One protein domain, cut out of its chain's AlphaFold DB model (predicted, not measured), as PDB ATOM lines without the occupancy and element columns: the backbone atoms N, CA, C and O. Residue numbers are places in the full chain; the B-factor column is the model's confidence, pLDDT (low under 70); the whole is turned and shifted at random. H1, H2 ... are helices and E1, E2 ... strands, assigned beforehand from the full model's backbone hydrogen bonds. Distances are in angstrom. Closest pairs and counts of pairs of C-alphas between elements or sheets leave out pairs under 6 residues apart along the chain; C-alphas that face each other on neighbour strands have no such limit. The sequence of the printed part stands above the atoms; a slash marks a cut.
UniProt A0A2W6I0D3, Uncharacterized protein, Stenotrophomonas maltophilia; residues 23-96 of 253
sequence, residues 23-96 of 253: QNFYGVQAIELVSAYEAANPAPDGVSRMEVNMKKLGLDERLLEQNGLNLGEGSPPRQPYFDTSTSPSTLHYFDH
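This is residues 23 to 96 of the 253 residues of an uncharacterized protein of Stenotrophomonas maltophilia (UniProt A0A2W6I0D3). A long helix, H1, crosses over one end of a two-stranded hairpin, E1 and E2, while a short helix, H2, packs crosswise on the first part of H1 and near the last residue of E2. From the end of H1 a long stretch without named elements, residues 41 to 60, folds back towards the start of H1; on the way residues 51 to 52 pair with E1, and residues 41 to 46 stick out. The printed part has 74 residues, with H1, H2, E1 and E2 in that order, the two strands antiparallel. The class is mixed, helices and strands, with 36 residues in named elements, under half. The whole is compact, with a radius of gyration of the C-alphas of 11.7 A, yet flat, spanning 30 by 29 by 15 A.

H1, residues 23 to 40, touches H2, residues 61 to 66, with its residues 24 to 28 alone; the closest C-alphas, of Val 28 and Leu 64, are 5.5 A apart, and the lines are about perpendicular at 81 degrees. Every O i to N i+4 pair is within hydrogen-bond range in H2, and 12 of 14 are in H1. E1, residues 78 to 83, and E2, residues 90 to 95, form an antiparallel hairpin at 148 degrees; N 83 and O 90 are 2.7 A apart and N 92 and O 81 2.8 A, both within hydrogen-bond range. Residues 51 to 52 pair with residues 82 to 83 of E1, parallel. The closest C-alphas of H1 and E1, of Ser 35 and Gln 79, are 6.7 A apart. Those of H2 and E2, of Glu 65 and Asp 95, are 6.6 A apart. H1 and E2 are apart.

H1 begins at C-alpha 23 (303.960, 283.406, 268.526) and is 25.7 A long. H2 measures 8.5 A, E1 15.0 A and E2 16.3 A, ending at C-alpha 95 (302.517, 284.940, 250.151).

The C-alphas of Gln 23 and Asp 45, the two farthest apart, are 32.8 A apart. The printed part has no cut. The links H1 to H2 and H2 to E1 are long. Mean pLDDT of the printed part is 79.7; residues 43 to 48, 72 to 77 and 89 are under 70.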
ATOM      1  N   GLN A  23     303.692 282.058 269.011       87.31
ATOM      2  CA  GLN A  23     303.960 283.406 268.526       87.31
ATOM      3  C   GLN A  23     303.729 283.511 267.018       87.31
ATOM      4  O   GLN A  23     303.080 284.448 266.566       87.31
ATOM      5  N   ASN A  24     304.171 282.513 266.260       87.94
ATOM      6  CA  ASN A  24     303.985 282.427 264.817       87.94
ATOM      7  C   ASN A  24     302.562 282.011 264.434       87.94
ATOM      8  O   ASN A  24     302.026 282.511 263.450       87.94
ATOM      9  N   PHE A  25     301.909 281.158 265.229       87.81
ATOM     10  CA  PHE A  25     300.529 280.747 264.968       87.81
ATOM     11  C   PHE A  25     299.551 281.920 265.092       87.81
ATOM     12  O   PHE A  25     298.738 282.145 264.202       87.81
ATOM     13  N   TYR A  26     299.662 282.711 266.164       85.94
ATOM     14  CA  TYR A  26     298.834 283.910 266.337       85.94
ATOM     15  C   TYR A  26     299.387 285.137 265.600       85.94
ATOM     16  O   TYR A  26     298.645 286.086 265.352       85.94
ATOM     17  N   GLY A  27     300.664 285.113 265.211       87.75
ATOM     18  CA  GLY A  27     301.298 286.149 264.397       87.75
ATOM     19  C   GLY A  27     300.655 286.304 263.019       87.75
ATOM     20  O   GLY A  27     300.605 287.423 262.516       87.75
ATOM     21  N   VAL A  28     300.083 285.225 262.466       88.50
ATOM     22  CA  VAL A  28     299.332 285.249 261.197       88.50
ATOM     23  C   VAL A  28     298.270 286.344 261.218       88.50
ATOM     24  O   VAL A  28     298.295 287.228 260.371       88.50
ATOM     25  N   GLN A  29     297.425 286.375 262.249       83.88
ATOM     26  CA  GLN A  29     296.329 287.342 262.349       83.88
ATOM     27  C   GLN A  29     296.816 288.800 262.369       83.88
ATOM     28  O   GLN A  29     296.150 289.688 261.838       83.88
ATOM     29  N   ALA A  30     297.976 289.067 262.977       87.19
ATOM     30  CA  ALA A  30     298.553 290.407 262.976       87.19
ATOM     31  C   ALA A  30     299.005 290.813 261.566       87.19
ATOM     32  O   ALA A  30     298.740 291.938 261.145       87.19
ATOM     33  N   ILE A  31     299.644 289.899 260.829       89.88
ATOM     34  CA  ILE A  31     300.082 290.155 259.453       89.88
ATOM     35  C   ILE A  31     298.886 290.314 258.512       89.88
ATOM     36  O   ILE A  31     298.873 291.254 257.722       89.88
ATOM     37  N   GLU A  32     297.857 289.476 258.628       87.56
ATOM     38  CA  GLU A  32     296.621 289.597 257.843       87.56
ATOM     39  C   GLU A  32     295.946 290.954 258.062       87.56
ATOM     40  O   GLU A  32     295.586 291.637 257.104       87.56
ATOM     41  N   LEU A  33     295.830 291.390 259.323       86.38
ATOM     42  CA  LEU A  33     295.210 292.668 259.665       86.38
ATOM     43  C   LEU A  33     295.978 293.856 259.075       86.38
ATOM     44  O   LEU A  33     295.364 294.766 258.520       86.38
ATOM     45  N   VAL A  34     297.308 293.865 259.203       85.56
ATOM     46  CA  VAL A  34     298.137 294.953 258.664       85.56
ATOM     47  C   VAL A  34     298.117 294.933 257.136       85.56
ATOM     48  O   VAL A  34     297.987 295.991 256.526       85.56
ATOM     49  N   SER A  35     298.140 293.752 256.515       83.88
ATOM     50  CA  SER A  35     298.041 293.609 255.057       83.88
ATOM     51  C   SER A  35     296.702 294.135 254.532       83.88
ATOM     52  O   SER A  35     296.669 294.912 253.582       83.88
ATOM     53  N   ALA A  36     295.595 293.801 255.203       82.81
ATOM     54  CA  ALA A  36     294.275 294.331 254.872       82.81
ATOM     55  C   ALA A  36     294.191 295.854 255.078       82.81
ATOM     56  O   ALA A  36     293.563 296.558 254.286       82.81
ATOM     57  N   TYR A  37     294.835 296.382 256.126       82.75
ATOM     58  CA  TYR A  37     294.904 297.822 256.368       82.75
ATOM     59  C   TYR A  37     295.681 298.553 255.267       82.75
ATOM     60  O   TYR A  37     295.210 299.581 254.785       82.75
ATOM     61  N   GLU A  38     296.826 298.018 254.842       78.94
ATOM     62  CA  GLU A  38     297.623 298.551 253.729       78.94
ATOM     63  C   GLU A  38     296.843 298.499 252.407       78.94
ATOM     64  O   GLU A  38     296.808 299.486 251.676       78.94
ATOM     65  N   ALA A  39     296.143 297.397 252.124       76.06
ATOM     66  CA  ALA A  39     295.310 297.268 250.926       76.06
ATOM     67  C   ALA A  39     294.139 298.269 250.908       76.06
ATOM     68  O   ALA A  39     293.798 298.818 249.860       76.06
ATOM     69  N   ALA A  40     293.537 298.546 252.070       81.12
ATOM     70  CA  ALA A  40     292.475 299.543 252.212       81.12
ATOM     71  C   ALA A  40     292.992 300.994 252.182       81.12
ATOM     72  O   ALA A  40     292.221 301.912 251.895       81.12
ATOM     73  N   ASN A  41     294.276 301.208 252.481       78.81
ATOM     74  CA  ASN A  41     294.916 302.520 252.545       78.81
ATOM     75  C   ASN A  41     296.200 302.528 251.700       78.81
ATOM     76  O   ASN A  41     297.291 302.715 252.248       78.81
ATOM     77  N   PRO A  42     296.097 302.329 250.373       70.25
ATOM     78  CA  PRO A  42     297.272 302.268 249.523       70.25
ATOM     79  C   PRO A  42     298.027 303.595 249.577       70.25
ATOM     80  O   PRO A  42     297.429 304.679 249.589       70.25
ATOM     81  N   ALA A  43     299.355 303.512 249.593       66.06
ATOM     82  CA  ALA A  43     300.189 304.699 249.558       66.06
ATOM     83  C   ALA A  43     299.897 305.521 248.279       66.06
ATOM     84  O   ALA A  43     299.597 304.939 247.232       66.06
ATOM     85  N   PRO A  44     299.987 306.865 248.314       59.41
ATOM     86  CA  PRO A  44     299.672 307.716 247.159       59.41
ATOM     87  C   PRO A  44     300.544 307.441 245.924       59.41
ATOM     88  O   PRO A  44     300.153 307.752 244.803       59.41
ATOM     89  N   ASP A  45     301.736 306.891 246.150       54.25
ATOM     90  CA  ASP A  45     302.719 306.457 245.158       54.25
ATOM     91  C   ASP A  45     302.574 304.971 244.776       54.25
ATOM     92  O   ASP A  45     303.323 304.485 243.934       54.25
ATOM     93  N   GLY A  46     301.614 304.249 245.365       57.50
ATOM     94  CA  GLY A  46     301.343 302.833 245.105       57.50
ATOM     95  C   GLY A  46     302.344 301.861 245.737       57.50
ATOM     96  O   GLY A  46     302.213 300.654 245.547       57.50
ATOM     97  N   VAL A  47     303.325 302.356 246.496       55.34
ATOM     98  CA  VAL A  47     304.380 301.538 247.107       55.34
ATOM     99  C   VAL A  47     304.055 301.306 248.580       55.34
ATOM    100  O   VAL A  47     304.112 302.235 249.384       55.34
ATOM    101  N   SER A  48     303.743 300.061 248.952       65.44
ATOM    102  CA  SER A  48     303.561 299.710 250.365       65.44
ATOM    103  C   SER A  48     304.886 299.846 251.120       65.44
ATOM    104  O   SER A  48     305.947 299.429 250.651       65.44
ATOM    105  N   ARG A  49     304.816 300.469 252.298       72.00
ATOM    106  CA  ARG A  49     305.960 300.717 253.189       72.00
ATOM    107  C   ARG A  49     305.807 299.949 254.494       72.00
ATOM    108  O   ARG A  49     306.239 300.423 255.538       72.00
ATOM    109  N   MET A  50     305.165 298.782 254.443       83.00
ATOM    110  CA  MET A  50     304.996 297.946 255.621       83.00
ATOM    111  C   MET A  50     306.372 297.584 256.192       83.00
ATOM    112  O   MET A  50     307.176 296.936 255.530       83.00
ATOM    113  N   GLU A  51     306.650 298.011 257.420       87.00
ATOM    114  CA  GLU A  51     307.891 297.713 258.133       87.00
ATOM    115  C   GLU A  51     307.602 296.725 259.258       87.00
ATOM    116  O   GLU A  51     306.766 296.969 260.131       87.00
ATOM    117  N   VAL A  52     308.318 295.607 259.263       88.06
ATOM    118  CA  VAL A  52     308.183 294.564 260.282       88.06
ATOM    119  C   VAL A  52     309.569 294.281 260.840       88.06
ATOM    120  O   VAL A  52     310.562 294.371 260.132       88.06
ATOM    121  N   ASN A  53     309.693 293.995 262.132       92.00
ATOM    122  CA  ASN A  53     310.958 293.520 262.689       92.00
ATOM    123  C   ASN A  53     310.809 292.047 263.040       92.00
ATOM    124  O   ASN A  53     310.416 291.725 264.164       92.00
ATOM    125  N   MET A  54     311.095 291.161 262.085       90.06
ATOM    126  CA  MET A  54     310.774 289.733 262.211       90.06
ATOM    127  C   MET A  54     311.477 289.118 263.419       90.06
ATOM    128  O   MET A  54     310.853 288.487 264.270       90.06
ATOM    129  N   LYS A  55     312.764 289.438 263.592       90.56
ATOM    130  CA  LYS A  55     313.568 288.945 264.714       90.56
ATOM    131  C   LYS A  55     313.074 289.432 266.077       90.56
ATOM    132  O   LYS A  55     313.008 288.643 267.015       90.56
ATOM    133  N   LYS A  56     312.754 290.723 266.223       89.31
ATOM    134  CA  LYS A  56     312.274 291.282 267.501       89.31
ATOM    135  C   LYS A  56     310.872 290.788 267.839       89.31
ATOM    136  O   LYS A  56     310.560 290.603 269.012       89.31
ATOM    137  N   LEU A  57     310.048 290.579 266.816       89.19
ATOM    138  CA  LEU A  57     308.711 290.019 266.945       89.19
ATOM    139  C   LEU A  57     308.713 288.491 267.015       89.19
ATOM    140  O   LEU A  57     307.628 287.932 267.094       89.19
ATOM    141  N   GLY A  58     309.874 287.821 267.001       89.56
ATOM    142  CA  GLY A  58     309.976 286.356 267.042       89.56
ATOM    143  C   GLY A  58     309.206 285.654 265.921       89.56
ATOM    144  O   GLY A  58     308.793 284.510 266.096       89.56
ATOM    145  N   LEU A  59     308.968 286.359 264.816       91.12
ATOM    146  CA  LEU A  59     308.217 285.867 263.676       91.12
ATOM    147  C   LEU A  59     309.161 285.241 262.658       91.12
ATOM    148  O   LEU A  59     310.275 285.717 262.435       91.12
ATOM    149  N   ASP A  60     308.667 284.204 262.008       89.88
ATOM    150  CA  ASP A  60     309.308 283.486 260.927       89.88
ATOM    151  C   ASP A  60     308.325 283.426 259.754       89.88
ATOM    152  O   ASP A  60     307.218 282.898 259.865       89.88
ATOM    153  N   GLU A  61     308.731 284.014 258.628       85.50
ATOM    154  CA  GLU A  61     307.931 284.107 257.402       85.50
ATOM    155  C   GLU A  61     307.426 282.734 256.944       85.50
ATOM    156  O   GLU A  61     306.251 282.563 256.621       85.50
ATOM    157  N   ARG A  62     308.290 281.719 257.016       88.19
ATOM    158  CA  ARG A  62     307.949 280.360 256.617       88.19
ATOM    159  C   ARG A  62     306.886 279.759 257.522       88.19
ATOM    160  O   ARG A  62     306.003 279.066 257.017       88.19
ATOM    161  N   LEU A  63     306.976 279.965 258.833       88.25
ATOM    162  CA  LEU A  63     305.962 279.466 259.764       88.25
ATOM    163  C   LEU A  63     304.628 280.190 259.577       88.25
ATOM    164  O   LEU A  63     303.592 279.533 259.557       88.25
ATOM    165  N   LEU A  64     304.650 281.508 259.376       89.62
ATOM    166  CA  LEU A  64     303.452 282.301 259.094       89.62
ATOM    167  C   LEU A  64     302.720 281.803 257.841       89.62
ATOM    168  O   LEU A  64     301.520 281.544 257.886       89.62
ATOM    169  N   GLU A  65     303.445 281.570 256.750       87.81
ATOM    170  CA  GLU A  65     302.868 281.038 255.515       87.81
ATOM    171  C   GLU A  65     302.419 279.578 255.649       87.81
ATOM    172  O   GLU A  65     301.389 279.176 255.110       87.81
ATOM    173  N   GLN A  66     303.147 278.758 256.403       86.94
ATOM    174  CA  GLN A  66     302.744 277.373 256.670       86.94
ATOM    175  C   GLN A  66     301.517 277.272 257.578       86.94
ATOM    176  O   GLN A  66     300.815 276.261 257.546       86.94
ATOM    177  N   ASN A  67     301.224 278.313 258.353       84.81
ATOM    178  CA  ASN A  67     300.009 278.405 259.151       84.81
ATOM    179  C   ASN A  67     298.771 278.798 258.332       84.81
ATOM    180  O   ASN A  67     297.667 278.633 258.844       84.81
ATOM    181  N   GLY A  68     298.948 279.220 257.076       85.12
ATOM    182  CA  GLY A  68     297.866 279.591 256.165       85.12
ATOM    183  C   GLY A  68     297.522 281.070 256.285       85.12
ATOM    184  O   GLY A  68     296.597 281.437 256.997       85.12
ATOM    185  N   LEU A  69     298.283 281.911 255.589       88.25
ATOM    186  CA  LEU A  69     298.170 283.363 255.656       88.25
ATOM    187  C   LEU A  69     297.148 283.867 254.630       88.25
ATOM    188  O   LEU A  69     297.299 283.624 253.427       88.25
ATOM    189  N   ASN A  70     296.110 284.569 255.084       86.75
ATOM    190  CA  ASN A  70     295.076 285.139 254.226       86.75
ATOM    191  C   ASN A  70     295.270 286.646 254.002       86.75
ATOM    192  O   ASN A  70     294.875 287.484 254.809       86.75
ATOM    193  N   LEU A  71     295.815 287.007 252.842       83.62
ATOM    194  CA  LEU A  71     295.967 288.410 252.436       83.62
ATOM    195  C   LEU A  71     294.672 289.084 251.924       83.62
ATOM    196  O   LEU A  71     294.693 290.284 251.671       83.62
ATOM    197  N   GLY A  72     293.549 288.367 251.792       69.06
ATOM    198  CA  GLY A  72     292.258 288.889 251.319       69.06
ATOM    199  C   GLY A  72     292.103 288.989 249.790       69.06
ATOM    200  O   GLY A  72     293.080 289.008 249.041       69.06
ATOM    201  N   GLU A  73     290.855 289.065 249.311       56.72
ATOM    202  CA  GLU A  73     290.544 289.339 247.897       56.72
ATOM    203  C   GLU A  73     290.845 290.812 247.566       56.72
ATOM    204  O   GLU A  73     290.221 291.718 248.116       56.72
ATOM    205  N   GLY A  74     291.788 291.057 246.651       54.44
ATOM    206  CA  GLY A  74     292.141 292.405 246.177       54.44
ATOM    207  C   GLY A  74     293.490 292.945 246.662       54.44
ATOM    208  O   GLY A  74     293.915 293.995 246.179       54.44
ATOM    209  N   SER A  75     294.189 292.231 247.546       53.47
ATOM    210  CA  SER A  75     295.596 292.512 247.861       53.47
ATOM    211  C   SER A  75     296.502 292.100 246.692       53.47
ATOM    212  O   SER A  75     296.141 291.192 245.935       53.47
ATOM    213  N   PRO A  76     297.675 292.740 246.499       53.84
ATOM    214  CA  PRO A  76     298.658 292.249 245.536       53.84
ATOM    215  C   PRO A  76     298.953 290.762 245.806       53.84
ATOM    216  O   PRO A  76     298.904 290.340 246.964       53.84
ATOM    217  N   PRO A  77     299.265 289.954 244.772       61.59
ATOM    218  CA  PRO A  77     299.449 288.502 244.916       61.59
ATOM    219  C   PRO A  77     300.508 288.127 245.968       61.59
ATOM    220  O   PRO A  77     300.488 287.015 246.491       61.59
ATOM    221  N   ARG A  78     301.396 289.074 246.299       78.62
ATOM    222  CA  ARG A  78     302.306 289.051 247.442       78.62
ATOM    223  C   ARG A  78     302.259 290.384 248.167       78.62
ATOM    224  O   ARG A  78     302.335 291.427 247.517       78.62
ATOM    225  N   GLN A  79     302.215 290.357 249.494       79.56
ATOM    226  CA  GLN A  79     302.320 291.564 250.307       79.56
ATOM    227  C   GLN A  79     303.802 291.870 250.585       79.56
ATOM    228  O   GLN A  79     304.445 291.100 251.300       79.56
ATOM    229  N   PRO A  80     304.373 292.969 250.057       81.38
ATOM    230  CA  PRO A  80     305.751 293.347 250.355       81.38
ATOM    231  C   PRO A  80     305.887 293.880 251.787       81.38
ATOM    232  O   PRO A  80     304.988 294.551 252.301       81.38
ATOM    233  N   TYR A  81     307.036 293.626 252.416       83.25
ATOM    234  CA  TYR A  81     307.393 294.214 253.705       83.25
ATOM    235  C   TYR A  81     308.903 294.393 253.869       83.25
ATOM    236  O   TYR A  81     309.699 293.603 253.371       83.25
ATOM    237  N   PHE A  82     309.316 295.425 254.594       81.88
ATOM    238  CA  PHE A  82     310.711 295.659 254.947       81.88
ATOM    239  C   PHE A  82     311.010 295.049 256.314       81.88
ATOM    240  O   PHE A  82     310.500 295.521 257.332       81.88
ATOM    241  N   ASP A  83     311.867 294.027 256.351       82.94
ATOM    242  CA  ASP A  83     312.411 293.499 257.593       82.94
ATOM    243  C   ASP A  83     313.487 294.440 258.142       82.94
ATOM    244  O   ASP A  83     314.614 294.523 257.654       82.94
ATOM    245  N   THR A  84     313.125 295.149 259.203       88.06
ATOM    246  CA  THR A  84     313.999 296.065 259.949       88.06
ATOM    247  C   THR A  84     314.920 295.333 260.933       88.06
ATOM    248  O   THR A  84     315.622 295.968 261.723       88.06
ATOM    249  N   SER A  85     314.914 293.994 260.945       85.31
ATOM    250  CA  SER A  85     315.846 293.197 261.748       85.31
ATOM    251  C   SER A  85     317.275 293.167 261.183       85.31
ATOM    252  O   SER A  85     318.218 292.830 261.907       85.31
ATOM    253  N   THR A  86     317.438 293.563 259.918       72.25
ATOM    254  CA  THR A  86     318.703 293.668 259.183       72.25
ATOM    255  C   THR A  86     319.090 295.138 258.948       72.25
ATOM    256  O   THR A  86     318.327 296.066 259.215       72.25
ATOM    257  N   SER A  87     320.331 295.398 258.528       74.06
ATOM    258  CA  SER A  87     320.805 296.755 258.217       74.06
ATOM    259  C   SER A  87     321.685 296.739 256.959       74.06
ATOM    260  O   SER A  87     322.779 296.170 257.017       74.06
ATOM    261  N   PRO A  88     321.248 297.356 255.838       71.56
ATOM    262  CA  PRO A  88     319.957 298.042 255.656       71.56
ATOM    263  C   PRO A  88     318.767 297.071 255.736       71.56
ATOM    264  O   PRO A  88     318.964 295.872 255.543       71.56
ATOM    265  N   SER A  89     317.563 297.585 256.017       68.38
ATOM    266  CA  SER A  89     316.338 296.774 256.053       68.38
ATOM    267  C   SER A  89     316.174 295.990 254.752       68.38
ATOM    268  O   SER A  89     316.352 296.543 253.660       68.38
ATOM    269  N   THR A  90     315.842 294.709 254.857       71.50
ATOM    270  CA  THR A  90     315.700 293.814 253.705       71.50
ATOM    271  C   THR A  90     314.249 293.755 253.253       71.50
ATOM    272  O   THR A  90     313.353 293.633 254.075       71.50
ATOM    273  N   LEU A  91     313.993 293.857 251.947       73.94
ATOM    274  CA  LEU A  91     312.652 293.656 251.394       73.94
ATOM    275  C   LEU A  91     312.343 292.155 251.331       73.94
ATOM    276  O   LEU A  91     313.131 291.381 250.787       73.94
ATOM    277  N   HIS A  92     311.191 291.784 251.867       78.81
ATOM    278  CA  HIS A  92     310.630 290.443 251.913       78.81
ATOM    279  C   HIS A  92     309.164 290.477 251.460       78.81
ATOM    280  O   HIS A  92     308.613 291.544 251.171       78.81
ATOM    281  N   TYR A  93     308.541 289.303 251.368       82.94
ATOM    282  CA  TYR A  93     307.175 289.149 250.890       82.94
ATOM    283  C   TYR A  93     306.431 288.153 251.770       82.94
ATOM    284  O   TYR A  93     307.006 287.150 252.170       82.94
ATOM    285  N   PHE A  94     305.162 288.433 252.046       85.75
ATOM    286  CA  PHE A  94     304.223 287.417 252.500       85.75
ATOM    287  C   PHE A  94     303.425 286.916 251.300       85.75
ATOM    288  O   PHE A  94     302.865 287.717 250.542       85.75
ATOM    289  N   ASP A  95     303.367 285.602 251.133       83.00
ATOM    290  CA  ASP A  95     302.517 284.940 250.151       83.00
ATOM    291  C   ASP A  95     301.130 284.613 250.743       83.00
ATOM    292  O   ASP A  95     300.987 284.275 251.920       83.00
ATOM    293  N   HIS A  96     300.081 284.691 249.913       82.31
ATOM    294  CA  HIS A  96     298.755 284.196 250.290       82.31
ATOM    295  C   HIS A  96     298.769 282.662 250.279       82.31
ATOM    296  O   HIS A  96     298.875 282.032 249.224       82.31
TER     297      HIS A  96